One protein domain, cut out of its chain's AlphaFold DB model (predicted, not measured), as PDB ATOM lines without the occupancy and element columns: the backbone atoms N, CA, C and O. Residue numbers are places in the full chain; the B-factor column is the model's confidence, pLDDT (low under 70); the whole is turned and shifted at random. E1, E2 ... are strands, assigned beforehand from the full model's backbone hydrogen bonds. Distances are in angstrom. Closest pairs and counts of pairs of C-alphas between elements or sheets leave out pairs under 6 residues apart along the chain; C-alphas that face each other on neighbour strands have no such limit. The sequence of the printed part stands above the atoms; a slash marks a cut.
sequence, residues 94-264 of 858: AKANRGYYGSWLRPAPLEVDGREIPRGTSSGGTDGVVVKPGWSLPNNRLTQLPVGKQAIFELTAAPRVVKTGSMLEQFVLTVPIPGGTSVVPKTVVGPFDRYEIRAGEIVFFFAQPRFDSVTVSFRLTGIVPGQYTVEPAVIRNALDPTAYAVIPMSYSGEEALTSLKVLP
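AT A GLANCE: This is residues 94 to 264 of the 858 residues of the protein "Tetratricopeptide repeat protein" of Planctomycetes bacterium (UniProt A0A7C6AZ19). Two twisted sheets lie face to face as a sandwich, E7 E8 E5 E11 E12 and E1 E4 E9 E6, and a small third sheet, E3 E13 E10, packs near the end of E9. A long loop that holds E2 reaches far out from these sheets. The printed part has 171 residues, with no named helix and thirteen named strands, E1 to E13 in order; 72 residues, under half, are in them, and the class is all strand. The two larger sheets are antiparallel, the small one mixed. The whole is compact, with a radius of gyration of the C-alphas of 17.1 A, and spans 50 by 44 by 30 A.

HOW THE PARTS SIT: The largest sheet runs E7, residues 194 to 198, E8, 201 to 206, E5, 171 to 176, E11, 233 to 237, and E12, 244 to 247. Within hydrogen-bond range are N 196 and O 203 at 2.9 A, N 173 and O 204 at 2.9 A, N 172 and O 236 at 2.8 A, and N 235 and O 245 at 2.9 A. E7 and E8 form a hairpin, as do E11 and E12. The second sheet, strongly twisted, runs E1, residues 103 to 107, E4, 150 to 157, E9, 214 to 222, and E6, 181 to 189. Its pairs within range include N 104 and O 154 at 2.9 A, N 151 and O 220 at 2.8 A, and N 182 and O 221 at 2.9 A. The facing parts of these two sheets are 11.1 A apart centre to centre, with their strands at 19 degrees. E6 bends by 86 degrees at residue 186. The third sheet runs E3, residues 144 to 146, E13, 259 to 263, and E10, 226 to 229. N 145 and O 261 are 2.9 A apart in the parallel pair, N 228 and O 260 2.9 A in the antiparallel one. It faces the second sheet at 10.7 A in a stack of sheets, three or more face to face in turn; the closest C-alphas of E3 and E9, Pro 146 and Gly 222, are 5.9 A apart. E2, residues 129 to 131, pairs with no named strand and is apart from the others.

IN THESE COORDINATES: E1 begins at C-alpha 103, (14.012, -0.576, 40.206). E9 is 26.0 A long, E4 23.0 A and E6 18.1 A. E13 ends at C-alpha 263, (24.427, 18.605, 38.486).

THE WHOLE: The C-alphas farthest apart, Thr 126 and Thr 242, are 51.5 A apart. The printed part has no cut. The links E1 to E2, E2 to E3, E4 to E5 and E12 to E13 are long. Mean pLDDT of the printed part is 82.9; 24 residues are under 70, among them 123 to 126 and 161 to 169.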
ATOM      1  N   ALA A  94      -0.672   6.074  39.623       65.81
ATOM      2  CA  ALA A  94      -1.410   5.627  40.806       65.81
ATOM      3  C   ALA A  94      -2.626   4.745  40.463       65.81
ATOM      4  O   ALA A  94      -3.061   3.935  41.280       65.81
ATOM      5  N   LYS A  95      -3.164   4.883  39.246       69.94
ATOM      6  CA  LYS A  95      -4.313   4.127  38.725       69.94
ATOM      7  C   LYS A  95      -3.893   2.938  37.853       69.94
ATOM      8  O   LYS A  95      -4.760   2.202  37.383       69.94
ATOM      9  N   ALA A  96      -2.593   2.755  37.612       72.75
ATOM     10  CA  ALA A  96      -2.061   1.678  36.787       72.75
ATOM     11  C   ALA A  96      -1.966   0.346  37.552       72.75
ATOM     12  O   ALA A  96      -1.828   0.308  38.776       72.75
ATOM     13  N   ASN A  97      -1.997  -0.772  36.820       75.06
ATOM     14  CA  ASN A  97      -1.696  -2.083  37.395       75.06
ATOM     15  C   ASN A  97      -0.236  -2.109  37.872       75.06
ATOM     16  O   ASN A  97       0.658  -1.744  37.112       75.06
ATOM     17  N   ARG A  98       0.023  -2.559  39.103       77.50
ATOM     18  CA  ARG A  98       1.390  -2.677  39.632       77.50
ATOM     19  C   ARG A  98       2.048  -3.995  39.223       77.50
ATOM     20  O   ARG A  98       1.375  -5.022  39.115       77.50
ATOM     21  N   GLY A  99       3.356  -3.938  38.985       70.62
ATOM     22  CA  GLY A  99       4.219  -5.107  38.811       70.62
ATOM     23  C   GLY A  99       4.782  -5.596  40.143       70.62
ATOM     24  O   GLY A  99       4.666  -4.913  41.160       70.62
ATOM     25  N   TYR A 100       5.381  -6.785  40.131       70.12
ATOM     26  CA  TYR A 100       6.185  -7.276  41.252       70.12
ATOM     27  C   TYR A 100       7.628  -6.785  41.126       70.12
ATOM     28  O   TYR A 100       8.134  -6.666  40.008       70.12
ATOM     29  N   TYR A 101       8.283  -6.601  42.278       78.31
ATOM     30  CA  TYR A 101       9.621  -6.014  42.419       78.31
ATOM     31  C   TYR A 101       9.675  -4.538  41.985       78.31
ATOM     32  O   TYR A 101       8.642  -3.880  41.851       78.31
ATOM     33  N   GLY A 102      10.880  -3.989  41.863       82.50
ATOM     34  CA  GLY A 102      11.113  -2.570  41.634       82.50
ATOM     35  C   GLY A 102      12.452  -2.316  40.959       82.50
ATOM     36  O   GLY A 102      13.204  -3.244  40.642       82.50
ATOM     37  N   SER A 103      12.746  -1.040  40.759       84.31
ATOM     38  CA  SER A 103      14.012  -0.576  40.206       84.31
ATOM     39  C   SER A 103      14.688   0.440  41.097       84.31
ATOM     40  O   SER A 103      14.041   1.169  41.854       84.31
ATOM     41  N   TRP A 104      16.009   0.504  40.985       84.25
ATOM     42  CA  TRP A 104      16.815   1.459  41.719       84.25
ATOM     43  C   TRP A 104      17.878   2.099  40.842       84.25
ATOM     44  O   TRP A 104      18.339   1.552  39.838       84.25
ATOM     45  N   LEU A 105      18.282   3.285  41.284       88.44
ATOM     46  CA  LEU A 105      19.399   4.033  40.745       88.44
ATOM     47  C   LEU A 105      20.407   4.243  41.872       88.44
ATOM     48  O   LEU A 105      20.067   4.788  42.924       88.44
ATOM     49  N   ARG A 106      21.639   3.794  41.646       88.75
ATOM     50  CA  ARG A 106      22.740   3.915  42.607       88.75
ATOM     51  C   ARG A 106      23.981   4.501  41.936       88.75
ATOM     52  O   ARG A 106      24.129   4.350  40.722       88.75
ATOM     53  N   PRO A 107      24.902   5.125  42.685       90.12
ATOM     54  CA  PRO A 107      26.183   5.552  42.140       90.12
ATOM     55  C   PRO A 107      26.951   4.372  41.531       90.12
ATOM     56  O   PRO A 107      26.875   3.243  42.038       90.12
ATOM     57  N   ALA A 108      27.699   4.637  40.456       89.44
ATOM     58  CA  ALA A 108      28.708   3.703  39.964       89.44
ATOM     59  C   ALA A 108      29.796   3.457  41.038       89.44
ATOM     60  O   ALA A 108      29.895   4.243  41.989       89.44
ATOM     61  N   PRO A 109      30.578   2.363  40.934       89.94
ATOM     62  CA  PRO A 109      31.707   2.129  41.826       89.94
ATOM     63  C   PRO A 109      32.639   3.340  41.854       89.94
ATOM     64  O   PRO A 109      32.810   4.022  40.843       89.94
ATOM     65  N   LEU A 110      33.213   3.625  43.022       90.50
ATOM     66  CA  LEU A 110      34.196   4.695  43.136       90.50
ATOM     67  C   LEU A 110      35.413   4.373  42.264       90.50
ATOM     68  O   LEU A 110      35.765   3.210  42.071       90.50
ATOM     69  N   GLU A 111      36.069   5.410  41.760       88.25
ATOM     70  CA  GLU A 111      37.282   5.274  40.963       88.25
ATOM     71  C   GLU A 111      38.473   5.851  41.720       88.25
ATOM     72  O   GLU A 111      38.417   6.964  42.248       88.25
ATOM     73  N   VAL A 112      39.564   5.092  41.743       86.44
ATOM     74  CA  VAL A 112      40.847   5.484  42.322       86.44
ATOM     75  C   VAL A 112      41.923   5.206  41.278       86.44
ATOM     76  O   VAL A 112      42.027   4.089  40.777       86.44
ATOM     77  N   ASP A 113      42.687   6.232  40.897       81.31
ATOM     78  CA  ASP A 113      43.726   6.151  39.851       81.31
ATOM     79  C   ASP A 113      43.221   5.581  38.512       81.31
ATOM     80  O   ASP A 113      43.899   4.805  37.839       81.31
ATOM     81  N   GLY A 114      41.991   5.947  38.131       82.38
ATOM     82  CA  GLY A 114      41.359   5.494  36.887       82.38
ATOM     83  C   GLY A 114      40.905   4.030  36.904       82.38
ATOM     84  O   GLY A 114      40.615   3.473  35.847       82.38
ATOM     85  N   ARG A 115      40.854   3.391  38.081       87.12
ATOM     86  CA  ARG A 115      40.325   2.034  38.267       87.12
ATOM     87  C   ARG A 115      39.146   2.046  39.223       87.12
ATOM     88  O   ARG A 115      39.210   2.660  40.285       87.12
ATOM     89  N   GLU A 116      38.095   1.324  38.866       90.56
ATOM     90  CA  GLU A 116      36.972   1.086  39.766       90.56
ATOM     91  C   GLU A 116      37.404   0.225  40.951       90.56
ATOM     92  O   GLU A 116      38.069  -0.800  40.778       90.56
ATOM     93  N   ILE A 117      37.001   0.627  42.155       91.94
ATOM     94  CA  ILE A 117      37.194  -0.172  43.362       91.94
ATOM     95  C   ILE A 117      35.955  -1.029  43.644       91.94
ATOM     96  O   ILE A 117      34.825  -0.603  43.384       91.94
ATOM     97  N   PRO A 118      36.134  -2.254  44.169       89.25
ATOM     98  CA  PRO A 118      35.019  -3.145  44.441       89.25
ATOM     99  C   PRO A 118      34.115  -2.574  45.539       89.25
ATOM    100  O   PRO A 118      34.585  -2.185  46.606       89.25
ATOM    101  N   ARG A 119      32.803  -2.590  45.285       87.06
ATOM    102  CA  ARG A 119      31.758  -2.218  46.246       87.06
ATOM    103  C   ARG A 119      31.014  -3.448  46.745       87.06
ATOM    104  O   ARG A 119      30.816  -4.414  46.016       87.06
ATOM    105  N   GLY A 120      30.539  -3.361  47.980       87.25
ATOM    106  CA  GLY A 120      29.730  -4.375  48.639       87.25
ATOM    107  C   GLY A 120      30.462  -5.049  49.789       87.25
ATOM    108  O   GLY A 120      31.375  -4.481  50.401       87.25
ATOM    109  N   THR A 121      30.019  -6.266  50.071       83.56
ATOM    110  CA  THR A 121      30.579  -7.171  51.071       83.56
ATOM    111  C   THR A 121      30.999  -8.449  50.366       83.56
ATOM    112  O   THR A 121      30.292  -8.941  49.493       83.56
ATOM    113  N   SER A 122      32.149  -8.990  50.727       76.06
ATOM    114  CA  SER A 122      32.616 -10.294  50.249       76.06
ATOM    115  C   SER A 122      31.937 -11.414  51.038       76.06
ATOM    116  O   SER A 122      31.989 -11.417  52.264       76.06
ATOM    117  N   SER A 123      31.349 -12.386  50.353       58.66
ATOM    118  CA  SER A 123      30.760 -13.573  50.973       58.66
ATOM    119  C   SER A 123      31.626 -14.802  50.684       58.66
ATOM    120  O   SER A 123      31.476 -15.432  49.638       58.66
ATOM    121  N   GLY A 124      32.535 -15.134  51.601       55.31
ATOM    122  CA  GLY A 124      33.339 -16.358  51.582       55.31
ATOM    123  C   GLY A 124      33.703 -16.746  53.015       55.31
ATOM    124  O   GLY A 124      34.057 -15.881  53.801       55.31
ATOM    125  N   GLY A 125      33.557 -18.021  53.389       62.75
ATOM    126  CA  GLY A 125      33.503 -18.453  54.798       62.75
ATOM    127  C   GLY A 125      34.613 -17.935  55.726       62.75
ATOM    128  O   GLY A 125      34.319 -17.604  56.869       62.75
ATOM    129  N   THR A 126      35.858 -17.832  55.252       63.75
ATOM    130  CA  THR A 126      37.021 -17.387  56.048       63.75
ATOM    131  C   THR A 126      37.705 -16.131  55.501       63.75
ATOM    132  O   THR A 126      38.701 -15.686  56.074       63.75
ATOM    133  N   ASP A 127      37.181 -15.549  54.418       74.38
ATOM    134  CA  ASP A 127      37.794 -14.429  53.703       74.38
ATOM    135  C   ASP A 127      36.836 -13.242  53.579       74.38
ATOM    136  O   ASP A 127      35.620 -13.382  53.421       74.38
ATOM    137  N   GLY A 128      37.405 -12.046  53.665       83.50
ATOM    138  CA  GLY A 128      36.686 -10.801  53.512       83.50
ATOM    139  C   GLY A 128      35.950 -10.326  54.772       83.50
ATOM    140  O   GLY A 128      36.520 -10.294  55.865       83.50
ATOM    141  N   VAL A 129      34.709  -9.860  54.615       87.75
ATOM    142  CA  VAL A 129      33.884  -9.232  55.656       87.75
ATOM    143  C   VAL A 129      32.471  -9.808  55.645       87.75
ATOM    144  O   VAL A 129      31.763  -9.695  54.645       87.75
ATOM    145  N   VAL A 130      32.040 -10.349  56.785       87.69
ATOM    146  CA  VAL A 130      30.700 -10.924  56.960       87.69
ATOM    147  C   VAL A 130      29.794  -9.931  57.671       87.69
ATOM    148  O   VAL A 130      30.124  -9.390  58.726       87.69
ATOM    149  N   VAL A 131      28.625  -9.699  57.086       87.88
ATOM    150  CA  VAL A 131      27.576  -8.851  57.649       87.88
ATOM    151  C   VAL A 131      26.861  -9.566  58.793       87.88
ATOM    152  O   VAL A 131      26.551 -10.752  58.684       87.88
ATOM    153  N   LYS A 132      26.561  -8.849  59.882       86.38
ATOM    154  CA  LYS A 132      25.807  -9.424  61.001       86.38
ATOM    155  C   LYS A 132      24.329  -9.639  60.647       86.38
ATOM    156  O   LYS A 132      23.759  -8.847  59.892       86.38
ATOM    157  N   PRO A 133      23.678 -10.670  61.221       84.38
ATOM    158  CA  PRO A 133      22.256 -10.912  61.004       84.38
ATOM    159  C   PRO A 133      21.404  -9.676  61.313       84.38
ATOM    160  O   PRO A 133      21.605  -9.015  62.330       84.38
ATOM    161  N   GLY A 134      20.436  -9.380  60.443       82.94
ATOM    162  CA  GLY A 134      19.506  -8.258  60.615       82.94
ATOM    163  C   GLY A 134      19.996  -6.910  60.081       82.94
ATOM    164  O   GLY A 134      19.222  -5.957  60.089       82.94
ATOM    165  N   TRP A 135      21.228  -6.822  59.570       85.75
ATOM    166  CA  TRP A 135      21.725  -5.636  58.870       85.75
ATOM    167  C   TRP A 135      21.959  -5.923  57.384       85.75
ATOM    168  O   TRP A 135      22.327  -7.032  57.000       85.75
ATOM    169  N   SER A 136      21.774  -4.914  56.538       82.81
ATOM    170  CA  SER A 136      22.135  -4.945  55.121       82.81
ATOM    171  C   SER A 136      22.828  -3.642  54.735       82.81
ATOM    172  O   SER A 136      22.536  -2.577  55.283       82.81
ATOM    173  N   LEU A 137      23.775  -3.730  53.796       82.94
ATOM    174  CA  LEU A 137      24.482  -2.552  53.309       82.94
ATOM    175  C   LEU A 137      23.482  -1.598  52.633       82.94
ATOM    176  O   LEU A 137      22.776  -2.032  51.720       82.94
ATOM    177  N   PRO A 138      23.443  -0.306  53.013       83.25
ATOM    178  CA  PRO A 138      22.601   0.666  52.334       83.25
ATOM    179  C   PRO A 138      22.921   0.745  50.838       83.25
ATOM    180  O   PRO A 138      24.081   0.805  50.418       83.25
ATOM    181  N   ASN A 139      21.878   0.817  50.012       75.62
ATOM    182  CA  ASN A 139      22.032   0.831  48.557       75.62
ATOM    183  C   ASN A 139      22.636   2.144  48.007       75.62
ATOM    184  O   ASN A 139      22.957   2.201  46.819       75.62
ATOM    185  N   ASN A 140      22.920   3.143  48.862       86.81
ATOM    186  CA  ASN A 140      23.319   4.521  48.524       86.81
ATOM    187  C   ASN A 140      22.412   5.080  47.426       86.81
ATOM    188  O   ASN A 140      22.754   5.048  46.243       86.81
ATOM    189  N   ARG A 141      21.219   5.529  47.819       84.44
ATOM    190  CA  ARG A 141      20.226   6.060  46.886       84.44
ATOM    191  C   ARG A 141      20.776   7.289  46.167       84.44
ATOM    192  O   ARG A 141      21.323   8.181  46.806       84.44
ATOM    193  N   LEU A 142      20.586   7.335  44.851       89.19
ATOM    194  CA  LEU A 142      21.026   8.450  44.021       89.19
ATOM    195  C   LEU A 142      19.835   9.332  43.634       89.19
ATOM    196  O   LEU A 142      18.917   8.873  42.951       89.19
ATOM    197  N   THR A 143      19.868  10.600  44.040       90.19
ATOM    198  CA  THR A 143      18.926  11.647  43.607       90.19
ATOM    199  C   THR A 143      19.615  12.759  42.817       90.19
ATOM    200  O   THR A 143      18.941  13.523  42.117       90.19
ATOM    201  N   GLN A 144      20.952  12.823  42.864       93.25
ATOM    202  CA  GLN A 144      21.763  13.784  42.128       93.25
ATOM    203  C   GLN A 144      22.909  13.094  41.369       93.25
ATOM    204  O   GLN A 144      23.671  12.317  41.943       93.25
ATOM    205  N   LEU A 145      23.063  13.399  40.078       94.00
ATOM    206  CA  LEU A 145      24.114  12.853  39.211       94.00
ATOM    207  C   LEU A 145      24.913  13.988  38.555       94.00
ATOM    208  O   LEU A 145      24.375  14.670  37.686       94.00
ATOM    209  N   PRO A 146      26.181  14.222  38.915       93.44
ATOM    210  CA  PRO A 146      27.013  15.195  38.209       93.44
ATOM    211  C   PRO A 146      27.267  14.813  36.744       93.44
ATOM    212  O   PRO A 146      27.402  13.629  36.421       93.44
ATOM    213  N   VAL A 147      27.376  15.811  35.861       91.19
ATOM    214  CA  VAL A 147      27.805  15.601  34.467       91.19
ATOM    215  C   VAL A 147      29.160  14.887  34.434       91.19
ATOM    216  O   VAL A 147      30.055  15.186  35.224       91.19
ATOM    217  N   GLY A 148      29.281  13.894  33.551       87.94
ATOM    218  CA  GLY A 148      30.472  13.052  33.409       87.94
ATOM    219  C   GLY A 148      30.581  11.908  34.425       87.94
ATOM    220  O   GLY A 148      31.368  10.987  34.214       87.94
ATOM    221  N   LYS A 149      29.778  11.903  35.499       91.19
ATOM    222  CA  LYS A 149      29.700  10.772  36.437       91.19
ATOM    223  C   LYS A 149      28.672   9.743  35.977       91.19
ATOM    224  O   LYS A 149      27.709  10.061  35.274       91.19
ATOM    225  N   GLN A 150      28.896   8.497  36.390       92.88
ATOM    226  CA  GLN A 150      28.048   7.362  36.046       92.88
ATOM    227  C   GLN A 150      27.193   6.905  37.233       92.88
ATOM    228  O   GLN A 150      27.607   6.960  38.392       92.88
ATOM    229  N   ALA A 151      26.008   6.396  36.924       92.31
ATOM    230  CA  ALA A 151      25.113   5.706  37.839       92.31
ATOM    231  C   ALA A 151      24.771   4.328  37.273       92.31
ATOM    232  O   ALA A 151      24.731   4.144  36.058       92.31
ATOM    233  N   ILE A 152      24.508   3.360  38.144       92.56
ATOM    234  CA  ILE A 152      23.996   2.046  37.762       92.56
ATOM    235  C   ILE A 152      22.488   2.050  37.962       92.56
ATOM    236  O   ILE A 152      21.994   2.280  39.070       92.56
ATOM    237  N   PHE A 153      21.780   1.776  36.876       91.56
ATOM    238  CA  PHE A 153      20.364   1.472  36.872       91.56
ATOM    239  C   PHE A 153      20.195  -0.044  36.936       91.56
ATOM    240  O   PHE A 153      20.829  -0.779  36.175       91.56
ATOM    241  N   GLU A 154      19.336  -0.518  37.827       91.38
ATOM    242  CA  GLU A 154      18.972  -1.929  37.914       91.38
ATOM    243  C   GLU A 154      17.467  -2.046  38.108       91.38
ATOM    244  O   GLU A 154      16.865  -1.310  38.894       91.38
ATOM    245  N   LEU A 155      16.852  -2.965  37.375       90.69
ATOM    246  CA  LEU A 155      15.432  -3.235  37.473       90.69
ATOM    247  C   LEU A 155      15.203  -4.733  37.495       90.69
ATOM    248  O   LEU A 155      15.620  -5.441  36.578       90.69
ATOM    249  N   THR A 156      14.486  -5.176  38.521       89.38
ATOM    250  CA  THR A 156      13.976  -6.538  38.621       89.38
ATOM    251  C   THR A 156      12.475  -6.509  38.386       89.38
ATOM    252  O   THR A 156      11.765  -5.678  38.950       89.38
ATOM    253  N   ALA A 157      11.990  -7.408  37.538       86.56
ATOM    254  CA  ALA A 157      10.584  -7.522  37.187       86.56
ATOM    255  C   ALA A 157      10.152  -8.987  37.181       86.56
ATOM    256  O   ALA A 157      10.832  -9.829  36.595       86.56
ATOM    257  N   ALA A 158       8.996  -9.298  37.769       84.00
ATOM    258  CA  ALA A 158       8.353 -10.588  37.523       84.00
ATOM    259  C   ALA A 158       7.496 -10.500  36.254       84.00
ATOM    260  O   ALA A 158       6.789  -9.502  36.078       84.00
ATOM    261  N   PRO A 159       7.450 -11.547  35.413       76.75
ATOM    262  CA  PRO A 159       6.562 -11.618  34.259       76.75
ATOM    263  C   PRO A 159       5.118 -11.922  34.684       76.75
ATOM    264  O   PRO A 159       4.499 -12.865  34.199       76.75
ATOM    265  N   ARG A 160       4.578 -11.172  35.650       73.62
ATOM    266  CA  ARG A 160       3.233 -11.350  36.211       73.62
ATOM    267  C   ARG A 160       2.628  -9.998  36.570       73.62
ATOM    268  O   ARG A 160       3.325  -9.094  37.029       73.62
ATOM    269  N   VAL A 161       1.314  -9.876  36.412       64.62
ATOM    270  CA  VAL A 161       0.555  -8.688  36.836       64.62
ATOM    271  C   VAL A 161      -0.022  -8.934  38.233       64.62
ATOM    272  O   VAL A 161      -0.740  -9.913  38.425       64.62
ATOM    273  N   VAL A 162       0.243  -8.045  39.203       61.84
ATOM    274  CA  VAL A 162      -0.127  -8.243  40.627       61.84
ATOM    275  C   VAL A 162      -1.623  -8.490  40.824       61.84
ATOM    276  O   VAL A 162      -2.023  -9.296  41.656       61.84
ATOM    277  N   LYS A 163      -2.466  -7.810  40.043       60.47
ATOM    278  CA  LYS A 163      -3.925  -7.839  40.215       60.47
ATOM    279  C   LYS A 163      -4.593  -9.103  39.659       60.47
ATOM    280  O   LYS A 163      -5.647  -9.484  40.151       60.47
ATOM    281  N   THR A 164      -4.022  -9.723  38.625       60.91
ATOM    282  CA  THR A 164      -4.626 -10.872  37.921       60.91
ATOM    283  C   THR A 164      -3.838 -12.170  38.075       60.91
ATOM    284  O   THR A 164      -4.370 -13.230  37.763       60.91
ATOM    285  N   GLY A 165      -2.577 -12.118  38.518       59.91
ATOM    286  CA  GLY A 165      -1.705 -13.288  38.668       59.91
ATOM    287  C   GLY A 165      -1.298 -13.961  37.349       59.91
ATOM    288  O   GLY A 165      -0.559 -14.941  37.370       59.91
ATOM    289  N   SER A 166      -1.754 -13.446  36.202       63.84
ATOM    290  CA  SER A 166      -1.512 -14.036  34.885       63.84
ATOM    291  C   SER A 166      -0.036 -13.937  34.498       63.84
ATOM    292  O   SER A 166       0.559 -12.859  34.587       63.84
ATOM    293  N   MET A 167       0.536 -15.058  34.051       66.56
ATOM    294  CA  MET A 167       1.903 -15.113  33.539       66.56
ATOM    295  C   MET A 167       1.986 -14.457  32.159       66.56
ATOM    296  O   MET A 167       1.145 -14.675  31.288       66.56
ATOM    297  N   LEU A 168       3.011 -13.633  31.968       69.44
ATOM    298  CA  LEU A 168       3.342 -13.001  30.700       69.44
ATOM    299  C   LEU A 168       4.330 -13.912  29.962       69.44
ATOM    300  O   LEU A 168       5.532 -13.839  30.198       69.44
ATOM    301  N   GLU A 169       3.822 -14.795  29.098       68.12
ATOM    302  CA  GLU A 169       4.645 -15.769  28.353       68.12
ATOM    303  C   GLU A 169       5.687 -15.097  27.447       68.12
ATOM    304  O   GLU A 169       6.821 -15.555  27.353       68.12
ATOM    305  N   GLN A 170       5.313 -13.984  26.812       80.88
ATOM    306  CA  GLN A 170       6.201 -13.111  26.046       80.88
ATOM    307  C   GLN A 170       5.968 -11.686  26.510       80.88
ATOM    308  O   GLN A 170       4.820 -11.229  26.545       80.88
ATOM    309  N   PHE A 171       7.026 -10.963  26.858       84.19
ATOM    310  CA  PHE A 171       6.876  -9.601  27.346       84.19
ATOM    311  C   PHE A 171       7.969  -8.660  26.868       84.19
ATOM    312  O   PHE A 171       9.081  -9.042  26.505       84.19
ATOM    313  N   VAL A 172       7.601  -7.386  26.872       86.75
ATOM    314  CA  VAL A 172       8.474  -6.263  26.580       86.75
ATOM    315  C   VAL A 172       8.573  -5.424  27.840       86.75
ATOM    316  O   VAL A 172       7.559  -5.041  28.428       86.75
ATOM    317  N   LEU A 173       9.802  -5.139  28.243       88.75
ATOM    318  CA  LEU A 173      10.113  -4.281  29.371       88.75
ATOM    319  C   LEU A 173      10.660  -2.961  28.830       88.75
ATOM    320  O   LEU A 173      11.727  -2.917  28.228       88.75
ATOM    321  N   THR A 174       9.900  -1.891  29.015       90.12
ATOM    322  CA  THR A 174      10.275  -0.532  28.614       90.12
ATOM    323  C   THR A 174      10.743   0.224  29.843       90.12
ATOM    324  O   THR A 174       9.976   0.401  30.788       90.12
ATOM    325  N   VAL A 175      11.997   0.655  29.836       91.94
ATOM    326  CA  VAL A 175      12.613   1.404  30.927       91.94
ATOM    327  C   VAL A 175      12.889   2.828  30.438       91.94
ATOM    328  O   VAL A 175      13.668   2.998  29.500       91.94
ATOM    329  N   PRO A 176      12.264   3.856  31.029       88.81
ATOM    330  CA  PRO A 176      12.528   5.237  30.649       88.81
ATOM    331  C   PRO A 176      13.951   5.642  31.048       88.81
ATOM    332  O   PRO A 176      14.450   5.276  32.113       88.81
ATOM    333  N   ILE A 177      14.603   6.413  30.183       90.06
ATOM    334  CA  ILE A 177      15.912   7.012  30.441       90.06
ATOM    335  C   ILE A 177      15.653   8.406  31.026       90.06
ATOM    336  O   ILE A 177      15.066   9.238  30.327       90.06
ATOM    337  N   PRO A 178      16.062   8.691  32.277       89.12
ATOM    338  CA  PRO A 178      15.891  10.014  32.862       89.12
ATOM    339  C   PRO A 178      16.478  11.108  31.966       89.12
ATOM    340  O   PRO A 178      17.584  10.965  31.434       89.12
ATOM    341  N   GLY A 179      15.754  12.218  31.820       83.12
ATOM    342  CA  GLY A 179      16.248  13.378  31.080       83.12
ATOM    343  C   GLY A 179      17.605  13.856  31.615       83.12
ATOM    344  O   GLY A 179      17.936  13.652  32.781       83.12
ATOM    345  N   GLY A 180      18.427  14.430  30.735       85.56
ATOM    346  CA  GLY A 180      19.787  14.858  31.081       85.56
ATOM    347  C   GLY A 180      20.783  13.721  31.320       85.56
ATOM    348  O   GLY A 180      21.930  13.998  31.672       85.56
ATOM    349  N   THR A 181      20.390  12.463  31.090       93.12
ATOM    350  CA  THR A 181      21.277  11.293  31.133       93.12
ATOM    351  C   THR A 181      21.333  10.565  29.789       93.12
ATOM    352  O   THR A 181      20.465  10.738  28.934       93.12
ATOM    353  N   SER A 182      22.371   9.755  29.590       91.81
ATOM    354  CA  SER A 182      22.506   8.857  28.439       91.81
ATOM    355  C   SER A 182      22.945   7.464  28.885       91.81
ATOM    356  O   SER A 182      23.722   7.325  29.832       91.81
ATOM    357  N   VAL A 183      22.454   6.428  28.202       93.25
ATOM    358  CA  VAL A 183      22.835   5.030  28.451       93.25
ATOM    359  C   VAL A 183      24.228   4.771  27.894       93.25
ATOM    360  O   VAL A 183      24.525   5.145  26.762       93.25
ATOM    361  N   VAL A 184      25.065   4.069  28.657       92.94
ATOM    362  CA  VAL A 184      26.359   3.556  28.190       92.94
ATOM    363  C   VAL A 184      26.131   2.183  27.535       92.94
ATOM    364  O   VAL A 184      25.994   1.191  28.258       92.94
ATOM    365  N   PRO A 185      26.098   2.054  26.191       87.62
ATOM    366  CA  PRO A 185      25.514   0.872  25.538       87.62
ATOM    367  C   PRO A 185      26.231  -0.446  25.856       87.62
ATOM    368  O   PRO A 185      25.600  -1.489  25.986       87.62
ATOM    369  N   LYS A 186      27.554  -0.404  26.059       90.38
ATOM    370  CA  LYS A 186      28.369  -1.591  26.380       90.38
ATOM    371  C   LYS A 186      28.147  -2.146  27.794       90.38
ATOM    372  O   LYS A 186      28.719  -3.173  28.129       90.38
ATOM    373  N   THR A 187      27.356  -1.466  28.624       93.56
ATOM    374  CA  THR A 187      27.090  -1.865  30.018       93.56
ATOM    375  C   THR A 187      25.728  -2.524  30.206       93.56
ATOM    376  O   THR A 187      25.382  -2.879  31.327       93.56
ATOM    377  N   VAL A 188      24.946  -2.666  29.131       93.88
ATOM    378  CA  VAL A 188      23.607  -3.255  29.175       93.88
ATOM    379  C   VAL A 188      23.715  -4.772  29.328       93.88
ATOM    380  O   VAL A 188      24.206  -5.457  28.433       93.88
ATOM    381  N   VAL A 189      23.246  -5.292  30.461       94.38
ATOM    382  CA  VAL A 189      23.335  -6.705  30.849       94.38
ATOM    383  C   VAL A 189      21.987  -7.185  31.387       94.38
ATOM    384  O   VAL A 189      21.283  -6.453  32.082       94.38
ATOM    385  N   GLY A 190      21.608  -8.421  31.068       90.88
ATOM    386  CA  GLY A 190      20.396  -9.061  31.577       90.88
ATOM    387  C   GLY A 190      19.979 -10.265  30.726       90.88
ATOM    388  O   GLY A 190      20.532 -10.469  29.644       90.88
ATOM    389  N   PRO A 191      19.003 -11.069  31.180       89.06
ATOM    390  CA  PRO A 191      18.564 -12.281  30.492       89.06
ATOM    391  C   PRO A 191      17.518 -11.979  29.399       89.06
ATOM    392  O   PRO A 191      16.451 -12.589  29.380       89.06
ATOM    393  N   PHE A 192      17.789 -11.000  28.529       87.94
ATOM    394  CA  PHE A 192      16.912 -10.595  27.421       87.94
ATOM    395  C   PHE A 192      17.379 -11.194  26.086       87.94
ATOM    396  O   PHE A 192      18.568 -11.432  25.889       87.94
ATOM    397  N   ASP A 193      16.461 -11.371  25.133       84.06
ATOM    398  CA  ASP A 193      16.802 -11.847  23.783       84.06
ATOM    399  C   ASP A 193      17.384 -10.724  22.917       84.06
ATOM    400  O   ASP A 193      18.249 -10.935  22.068       84.06
ATOM    401  N   ARG A 194      16.881  -9.501  23.121       85.19
ATOM    402  CA  ARG A 194      17.298  -8.294  22.404       85.19
ATOM    403  C   ARG A 194      16.966  -7.050  23.222       85.19
ATOM    404  O   ARG A 194      15.999  -7.055  23.984       85.19
ATOM    405  N   TYR A 195      17.704  -5.964  22.999       88.81
ATOM    406  CA  TYR A 195      17.334  -4.634  23.478       88.81
ATOM    407  C   TYR A 195      17.449  -3.577  22.373       88.81
ATOM    408  O   TYR A 195      18.195  -3.748  21.410       88.81
ATOM    409  N   GLU A 196      16.706  -2.484  22.517       85.88
ATOM    410  CA  GLU A 196      16.766  -1.306  21.650       85.88
ATOM    411  C   GLU A 196      16.853  -0.043  22.512       85.88
ATOM    412  O   GLU A 196      16.034   0.152  23.408       85.88
ATOM    413  N   ILE A 197      17.819   0.832  22.226       83.81
ATOM    414  CA  ILE A 197      17.879   2.175  22.815       83.81
ATOM    415  C   ILE A 197      17.141   3.124  21.871       83.81
ATOM    416  O   ILE A 197      17.502   3.249  20.700       83.81
ATOM    417  N   ARG A 198      16.097   3.777  22.376       84.00
ATOM    418  CA  ARG A 198      15.270   4.749  21.654       84.00
ATOM    419  C   ARG A 198      15.378   6.112  22.334       84.00
ATOM    420  O   ARG A 198      15.972   6.250  23.401       84.00
ATOM    421  N   ALA A 199      14.806   7.143  21.717       75.81
ATOM    422  CA  ALA A 199      14.759   8.467  22.326       75.81
ATOM    423  C   ALA A 199      13.969   8.417  23.650       75.81
ATOM    424  O   ALA A 199      12.755   8.235  23.635       75.81
ATOM    425  N   GLY A 200      14.670   8.568  24.778       79.69
ATOM    426  CA  GLY A 200      14.078   8.619  26.120       79.69
ATOM    427  C   GLY A 200      13.721   7.269  26.752       79.69
ATOM    428  O   GLY A 200      13.218   7.257  27.869       79.69
ATOM    429  N   GLU A 201      13.989   6.131  26.104       88.06
ATOM    430  CA  GLU A 201      13.688   4.802  26.657       88.06
ATOM    431  C   GLU A 201      14.675   3.730  26.171       88.06
ATOM    432  O   GLU A 201      15.229   3.814  25.074       88.06
ATOM    433  N   ILE A 202      14.862   2.685  26.972       91.62
ATOM    434  CA  ILE A 202      15.474   1.420  26.561       91.62
ATOM    435  C   ILE A 202      14.424   0.310  26.649       91.62
ATOM    436  O   ILE A 202      13.691   0.191  27.630       91.62
ATOM    437  N   VAL A 203      14.323  -0.489  25.592       88.88
ATOM    438  CA  VAL A 203      13.294  -1.520  25.435       88.88
ATOM    439  C   VAL A 203      13.958  -2.886  25.393       88.88
ATOM    440  O   VAL A 203      14.771  -3.140  24.510       88.88
ATOM    441  N   PHE A 204      13.590  -3.770  26.314       89.81
ATOM    442  CA  PHE A 204      14.071  -5.146  26.406       89.81
ATOM    443  C   PHE A 204      12.984  -6.126  25.965       89.81
ATOM    444  O   PHE A 204      11.827  -6.005  26.375       89.81
ATOM    445  N   PHE A 205      13.359  -7.110  25.149       86.50
ATOM    446  CA  PHE A 205      12.454  -8.117  24.597       86.50
ATOM    447  C   PHE A 205      12.737  -9.491  25.215       86.50
ATOM    448  O   PHE A 205      13.888  -9.930  25.226       86.50
ATOM    449  N   PHE A 206      11.679 -10.156  25.689       86.38
ATOM    450  CA  PHE A 206      11.719 -11.490  26.289       86.38
ATOM    451  C   PHE A 206      10.689 -12.399  25.602       86.38
ATOM    452  O   PHE A 206       9.480 -12.249  25.789       86.38
ATOM    453  N   ALA A 207      11.171 -13.332  24.788       78.50
ATOM    454  CA  ALA A 207      10.380 -14.280  24.010       78.50
ATOM    455  C   ALA A 207      10.144 -15.608  24.748       78.50
ATOM    456  O   ALA A 207       9.151 -16.281  24.474       78.50
ATOM    457  N   GLN A 208      11.045 -16.000  25.658       71.19
ATOM    458  CA  GLN A 208      10.920 -17.209  26.486       71.19
ATOM    459  C   GLN A 208      11.548 -16.990  27.875       71.19
ATOM    460  O   GLN A 208      12.709 -17.351  28.094       71.19
ATOM    461  N   PRO A 209      10.828 -16.393  28.839       65.00
ATOM    462  CA  PRO A 209      11.369 -16.189  30.175       65.00
ATOM    463  C   PRO A 209      11.572 -17.527  30.888       65.00
ATOM    464  O   PRO A 209      10.629 -18.281  31.110       65.00
ATOM    465  N   ARG A 210      12.823 -17.821  31.256       65.25
ATOM    466  CA  ARG A 210      13.219 -19.063  31.949       65.25
ATOM    467  C   ARG A 210      13.191 -18.955  33.478       65.25
ATOM    468  O   ARG A 210      13.471 -19.938  34.154       65.25
ATOM    469  N   PHE A 211      12.886 -17.776  34.013       70.25
ATOM    470  CA  PHE A 211      13.000 -17.449  35.434       70.25
ATOM    471  C   PHE A 211      11.738 -16.744  35.945       70.25
ATOM    472  O   PHE A 211      11.078 -16.021  35.198       70.25
ATOM    473  N   ASP A 212      11.437 -16.908  37.237       77.88
ATOM    474  CA  ASP A 212      10.298 -16.259  37.910       77.88
ATOM    475  C   ASP A 212      10.444 -14.732  38.042       77.88
ATOM    476  O   ASP A 212       9.468 -14.025  38.301       77.88
ATOM    477  N   SER A 213      11.652 -14.208  37.834       84.62
ATOM    478  CA  SER A 213      11.929 -12.782  37.681       84.62
ATOM    479  C   SER A 213      13.109 -12.569  36.738       84.62
ATOM    480  O   SER A 213      13.957 -13.448  36.576       84.62
ATOM    481  N   VAL A 214      13.150 -11.407  36.095       87.31
ATOM    482  CA  VAL A 214      14.259 -10.978  35.243       87.31
ATOM    483  C   VAL A 214      14.862  -9.704  35.807       87.31
ATOM    484  O   VAL A 214      14.130  -8.786  36.177       87.31
ATOM    485  N   THR A 215      16.190  -9.644  35.840       91.19
ATOM    486  CA  THR A 215      16.933  -8.452  36.258       91.19
ATOM    487  C   THR A 215      17.738  -7.920  35.086       91.19
ATOM    488  O   THR A 215      18.529  -8.646  34.484       91.19
ATOM    489  N   VAL A 216      17.534  -6.647  34.759       93.19
ATOM    490  CA  VAL A 216      18.331  -5.911  33.774       93.19
ATOM    491  C   VAL A 216      19.127  -4.823  34.480       93.19
ATOM    492  O   VAL A 216      18.630  -4.179  35.404       93.19
ATOM    493  N   SER A 217      20.361  -4.607  34.036       94.38
ATOM    494  CA  SER A 217      21.245  -3.575  34.564       94.38
ATOM    495  C   SER A 217      21.974  -2.858  33.436       94.38
ATOM    496  O   SER A 217      22.325  -3.464  32.426       94.38
ATOM    497  N   PHE A 218      22.179  -1.556  33.592       95.06
ATOM    498  CA  PHE A 218      22.979  -0.741  32.683       95.06
ATOM    499  C   PHE A 218      23.458   0.524  33.390       95.06
ATOM    500  O   PHE A 218      22.941   0.908  34.439       95.06
ATOM    501  N   ARG A 219      24.451   1.199  32.810       95.19
ATOM    502  CA  ARG A 219      24.945   2.475  33.325       95.19
ATOM    503  C   ARG A 219      24.341   3.663  32.597       95.19
ATOM    504  O   ARG A 219      24.180   3.653  31.376       95.19
ATOM    505  N   LEU A 220      24.068   4.702  33.371       94.19
ATOM    506  CA  LEU A 220      23.672   6.029  32.924       94.19
ATOM    507  C   LEU A 220      24.819   7.003  33.179       94.19
ATOM    508  O   LEU A 220      25.451   6.933  34.227       94.19
ATOM    509  N   THR A 221      25.070   7.924  32.254       94.62
ATOM    510  CA  THR A 221      26.014   9.038  32.436       94.62
ATOM    511  C   THR A 221      25.255  10.357  32.406       94.62
ATOM    512  O   THR A 221      24.401  10.542  31.536       94.62
ATOM    513  N   GLY A 222      25.555  11.272  33.330       91.75
ATOM    514  CA  GLY A 222      25.013  12.632  33.298       91.75
ATOM    515  C   GLY A 222      25.594  13.428  32.126       91.75
ATOM    516  O   GLY A 222      26.814  13.471  31.968       91.75
ATOM    517  N   ILE A 223      24.736  14.050  31.313       91.62
ATOM    518  CA  ILE A 223      25.129  14.781  30.092       91.62
ATOM    519  C   ILE A 223      24.650  16.235  30.058       91.62
ATOM    520  O   ILE A 223      25.357  17.086  29.528       91.62
ATOM    521  N   VAL A 224      23.472  16.540  30.612       88.56
ATOM    522  CA  VAL A 224      22.896  17.894  30.585       88.56
ATOM    523  C   VAL A 224      22.385  18.242  31.983       88.56
ATOM    524  O   VAL A 224      21.531  17.516  32.487       88.56
ATOM    525  N   PRO A 225      22.886  19.318  32.620       89.12
ATOM    526  CA  PRO A 225      22.417  19.740  33.935       89.12
ATOM    527  C   PRO A 225      20.942  20.148  33.929       89.12
ATOM    528  O   PRO A 225      20.478  20.823  33.011       89.12
ATOM    529  N   GLY A 226      20.213  19.799  34.986       89.00
ATOM    530  CA  GLY A 226      18.794  20.124  35.127       89.00
ATOM    531  C   GLY A 226      18.071  19.246  36.145       89.00
ATOM    532  O   GLY A 226      18.641  18.299  36.682       89.00
ATOM    533  N   GLN A 227      16.805  19.561  36.417       90.75
ATOM    534  CA  GLN A 227      15.910  18.701  37.193       90.75
ATOM    535  C   GLN A 227      14.997  17.955  36.222       90.75
ATOM    536  O   GLN A 227      14.251  18.589  35.475       90.75
ATOM    537  N   TYR A 228      15.040  16.627  36.239       87.12
ATOM    538  CA  TYR A 228      14.299  15.799  35.292       87.12
ATOM    539  C   TYR A 228      13.355  14.847  36.010       87.12
ATOM    540  O   TYR A 228      13.696  14.279  37.047       87.12
ATOM    541  N   THR A 229      12.169  14.658  35.443       85.25
ATOM    542  CA  THR A 229      11.205  13.668  35.925       85.25
ATOM    543  C   THR A 229      11.703  12.262  35.609       85.25
ATOM    544  O   THR A 229      12.192  12.000  34.509       85.25
ATOM    545  N   VAL A 230      11.568  11.356  36.575       85.69
ATOM    546  CA  VAL A 230      11.856   9.932  36.407       85.69
ATOM    547  C   VAL A 230      10.528   9.196  36.278       85.69
ATOM    548  O   VAL A 230       9.747   9.123  37.227       85.69
ATOM    549  N   GLU A 231      10.259   8.682  35.083       84.38
ATOM    550  CA  GLU A 231       9.063   7.888  34.813       84.38
ATOM    551  C   GLU A 231       9.242   6.440  35.309       84.38
ATOM    552  O   GLU A 231      10.370   5.946  35.405       84.38
ATOM    553  N   PRO A 232       8.155   5.730  35.651       85.69
ATOM    554  CA  PRO A 232       8.249   4.326  36.019       85.69
ATOM    555  C   PRO A 232       8.428   3.437  34.780       85.69
ATOM    556  O   PRO A 232       7.926   3.735  33.695       85.69
ATOM    557  N   ALA A 233       9.100   2.302  34.953       89.50
ATOM    558  CA  ALA A 233       9.225   1.311  33.893       89.50
ATOM    559  C   ALA A 233       7.899   0.575  33.663       89.50
ATOM    560  O   ALA A 233       7.041   0.492  34.544       89.50
ATOM    561  N   VAL A 234       7.723   0.011  32.470       87.31
ATOM    562  CA  VAL A 234       6.494  -0.687  32.083       87.31
ATOM    563  C   VAL A 234       6.834  -2.069  31.552       87.31
ATOM    564  O   VAL A 234       7.555  -2.202  30.565       87.31
ATOM    565  N   ILE A 235       6.260  -3.098  32.171       86.56
ATOM    566  CA  ILE A 235       6.251  -4.461  31.642       86.56
ATOM    567  C   ILE A 235       4.913  -4.713  30.942       86.56
ATOM    568  O   ILE A 235       3.846  -4.415  31.481       86.56
ATOM    569  N   ARG A 236       4.951  -5.222  29.709       83.81
ATOM    570  CA  ARG A 236       3.752  -5.472  28.891       83.81
ATOM    571  C   ARG A 236       3.838  -6.833  28.236       83.81
ATOM    572  O   ARG A 236       4.906  -7.193  27.752       83.81
ATOM    573  N   ASN A 237       2.720  -7.548  28.144       79.06
ATOM    574  CA  ASN A 237       2.645  -8.717  27.277       79.06
ATOM    575  C   ASN A 237       2.909  -8.284  25.822       79.06
ATOM    576  O   ASN A 237       2.362  -7.281  25.358       79.06
ATOM    577  N   ALA A 238       3.746  -9.030  25.107       72.75
ATOM    578  CA  ALA A 238       4.068  -8.744  23.712       72.75
ATOM    579  C   ALA A 238       2.869  -8.991  22.773       72.75
ATOM    580  O   ALA A 238       2.757  -8.345  21.733       72.75
ATOM    581  N   LEU A 239       1.967  -9.904  23.151       69.88
ATOM    582  CA  LEU A 239       0.813 -10.347  22.363       69.88
ATOM    583  C   LEU A 239      -0.512  -9.717  22.826       69.88
ATOM    584  O   LEU A 239      -1.430  -9.578  22.019       69.88
ATOM    585  N   ASP A 240      -0.607  -9.305  24.094       70.62
ATOM    586  CA  ASP A 240      -1.770  -8.616  24.667       70.62
ATOM    587  C   ASP A 240      -1.395  -7.229  25.231       70.62
ATOM    588  O   ASP A 240      -0.992  -7.100  26.389       70.62
ATOM    589  N   PRO A 241      -1.589  -6.144  24.460       63.34
ATOM    590  CA  PRO A 241      -1.262  -4.790  24.903       63.34
ATOM    591  C   PRO A 241      -2.046  -4.310  26.134       63.34
ATOM    592  O   PRO A 241      -1.650  -3.300  26.731       63.34
ATOM    593  N   THR A 242      -3.153  -4.979  26.484       67.69
ATOM    594  CA  THR A 242      -3.991  -4.665  27.651       67.69
ATOM    595  C   THR A 242      -3.464  -5.303  28.938       67.69
ATOM    596  O   THR A 242      -3.702  -4.770  30.025       67.69
ATOM    597  N   ALA A 243      -2.657  -6.362  28.827       74.31
ATOM    598  CA  ALA A 243      -1.932  -6.973  29.930       74.31
ATOM    599  C   ALA A 243      -0.600  -6.239  30.161       74.31
ATOM    600  O   ALA A 243       0.425  -6.527  29.540       74.31
ATOM    601  N   TYR A 244      -0.619  -5.263  31.068       80.69
ATOM    602  CA  TYR A 244       0.563  -4.500  31.465       80.69
ATOM    603  C   TYR A 244       0.625  -4.276  32.972       80.69
ATOM    604  O   TYR A 244      -0.388  -4.338  33.674       80.69
ATOM    605  N   ALA A 245       1.827  -3.956  33.436       82.62
ATOM    606  CA  ALA A 245       2.098  -3.486  34.776       82.62
ATOM    607  C   ALA A 245       3.176  -2.392  34.770       82.62
ATOM    608  O   ALA A 245       4.061  -2.361  33.915       82.62
ATOM    609  N   VAL A 246       3.080  -1.482  35.734       85.75
ATOM    610  CA  VAL A 246       4.031  -0.399  35.977       85.75
ATOM    611  C   VAL A 246       4.925  -0.783  37.153       85.75
ATOM    612  O   VAL A 246       4.441  -1.261  38.185       85.75
ATOM    613  N   ILE A 247       6.226  -0.575  36.979       85.56
ATOM    614  CA  ILE A 247       7.281  -0.872  37.942       85.56
ATOM    615  C   ILE A 247       7.867   0.473  38.394       85.56
ATOM    616  O   ILE A 247       8.566   1.131  37.617       85.56
ATOM    617  N   PRO A 248       7.530   0.942  39.607       78.50
ATOM    618  CA  PRO A 248       8.059   2.196  40.120       78.50
ATOM    619  C   PRO A 248       9.564   2.105  40.395       78.50
ATOM    620  O   PRO A 248      10.088   1.047  40.747       78.50
ATOM    621  N   MET A 249      10.233   3.259  40.317       81.12
ATOM    622  CA  MET A 249      11.610   3.459  40.783       81.12
ATOM    623  C   MET A 249      11.662   3.507  42.313       81.12
ATOM    624  O   MET A 249      11.944   4.543  42.912       81.12
ATOM    625  N   SER A 250      11.312   2.397  42.951       75.56
ATOM    626  CA  SER A 250      11.312   2.228  44.402       75.56
ATOM    627  C   SER A 250      11.774   0.827  44.767       75.56
ATOM    628  O   SER A 250      11.356  -0.146  44.134       75.56
ATOM    629  N   TYR A 251      12.538   0.720  45.847       65.69
ATOM    630  CA  TYR A 251      12.803  -0.548  46.510       65.69
ATOM    631  C   TYR A 251      11.815  -0.764  47.666       65.69
ATOM    632  O   TYR A 251      11.241   0.190  48.181       65.69
ATOM    633  N   SER A 252      11.582  -2.025  48.036       58.50
ATOM    634  CA  SER A 252      10.622  -2.453  49.064       58.50
ATOM    635  C   SER A 252      10.604  -1.538  50.301       58.50
ATOM    636  O   SER A 252      11.521  -1.587  51.113       58.50
ATOM    637  N   GLY A 253       9.531  -0.754  50.464       60.34
ATOM    638  CA  GLY A 253       9.311   0.118  51.626       60.34
ATOM    639  C   GLY A 253       9.799   1.567  51.486       60.34
ATOM    640  O   GLY A 253       9.507   2.367  52.368       60.34
ATOM    641  N   GLU A 254      10.479   1.934  50.395       68.94
ATOM    642  CA  GLU A 254      10.966   3.300  50.149       68.94
ATOM    643  C   GLU A 254      10.044   4.113  49.223       68.94
ATOM    644  O   GLU A 254       9.371   3.576  48.338       68.94
ATOM    645  N   GLU A 255      10.050   5.441  49.381       72.81
ATOM    646  CA  GLU A 255       9.361   6.353  48.461       72.81
ATOM    647  C   GLU A 255       9.967   6.294  47.057       72.81
ATOM    648  O   GLU A 255      11.188   6.371  46.889       72.81
ATOM    649  N   ALA A 256       9.115   6.228  46.033       76.25
ATOM    650  CA  ALA A 256       9.553   6.188  44.644       76.25
ATOM    651  C   ALA A 256      10.343   7.441  44.250       76.25
ATOM    652  O   ALA A 256       9.959   8.569  44.555       76.25
ATOM    653  N   LEU A 257      11.454   7.246  43.540       81.81
ATOM    654  CA  LEU A 257      12.205   8.333  42.934       81.81
ATOM    655  C   LEU A 257      11.412   8.888  41.749       81.81
ATOM    656  O   LEU A 257      11.289   8.234  40.718       81.81
ATOM    657  N   THR A 258      10.881  10.097  41.905       82.69
ATOM    658  CA  THR A 258      10.084  10.786  40.876       82.69
ATOM    659  C   THR A 258      10.874  11.850  40.119       82.69
ATOM    660  O   THR A 258      10.432  12.308  39.067       82.69
ATOM    661  N   SER A 259      12.054  12.240  40.614       89.00
ATOM    662  CA  SER A 259      12.934  13.187  39.928       89.00
ATOM    663  C   SER A 259      14.417  12.905  40.172       89.00
ATOM    664  O   SER A 259      14.793  12.399  41.228       89.00
ATOM    665  N   LEU A 260      15.244  13.235  39.181       92.56
ATOM    666  CA  LEU A 260      16.702  13.140  39.202       92.56
ATOM    667  C   LEU A 260      17.288  14.515  38.874       92.56
ATOM    668  O   LEU A 260      16.949  15.111  37.848       92.56
ATOM    669  N   LYS A 261      18.187  15.008  39.727       94.88
ATOM    670  CA  LYS A 261      18.913  16.258  39.498       94.88
ATOM    671  C   LYS A 261      20.253  15.973  38.830       94.88
ATOM    672  O   LYS A 261      21.149  15.419  39.459       94.88
ATOM    673  N   VAL A 262      20.435  16.377  37.580       93.94
ATOM    674  CA  VAL A 262      21.752  16.329  36.938       93.94
ATOM    675  C   VAL A 262      22.509  17.606  37.300       93.94
ATOM    676  O   VAL A 262      22.055  18.710  36.996       93.94
ATOM    677  N   LEU A 263      23.627  17.470  38.013       92.75
ATOM    678  CA  LEU A 263      24.427  18.605  38.486       92.75
ATOM    679  C   LEU A 263      25.459  19.033  37.429       92.75
ATOM    680  O   LEU A 263      25.868  18.196  36.623       92.75
ATOM    681  N   PRO A 264      25.926  20.296  37.440       90.56
ATOM    682  CA  PRO A 264      27.051  20.730  36.614       90.56
ATOM    683  C   PRO A 264      28.301  19.862  36.808       90.56
ATOM    684  O   PRO A 264      28.479  19.218  37.844       90.56
TER     685      PRO A 264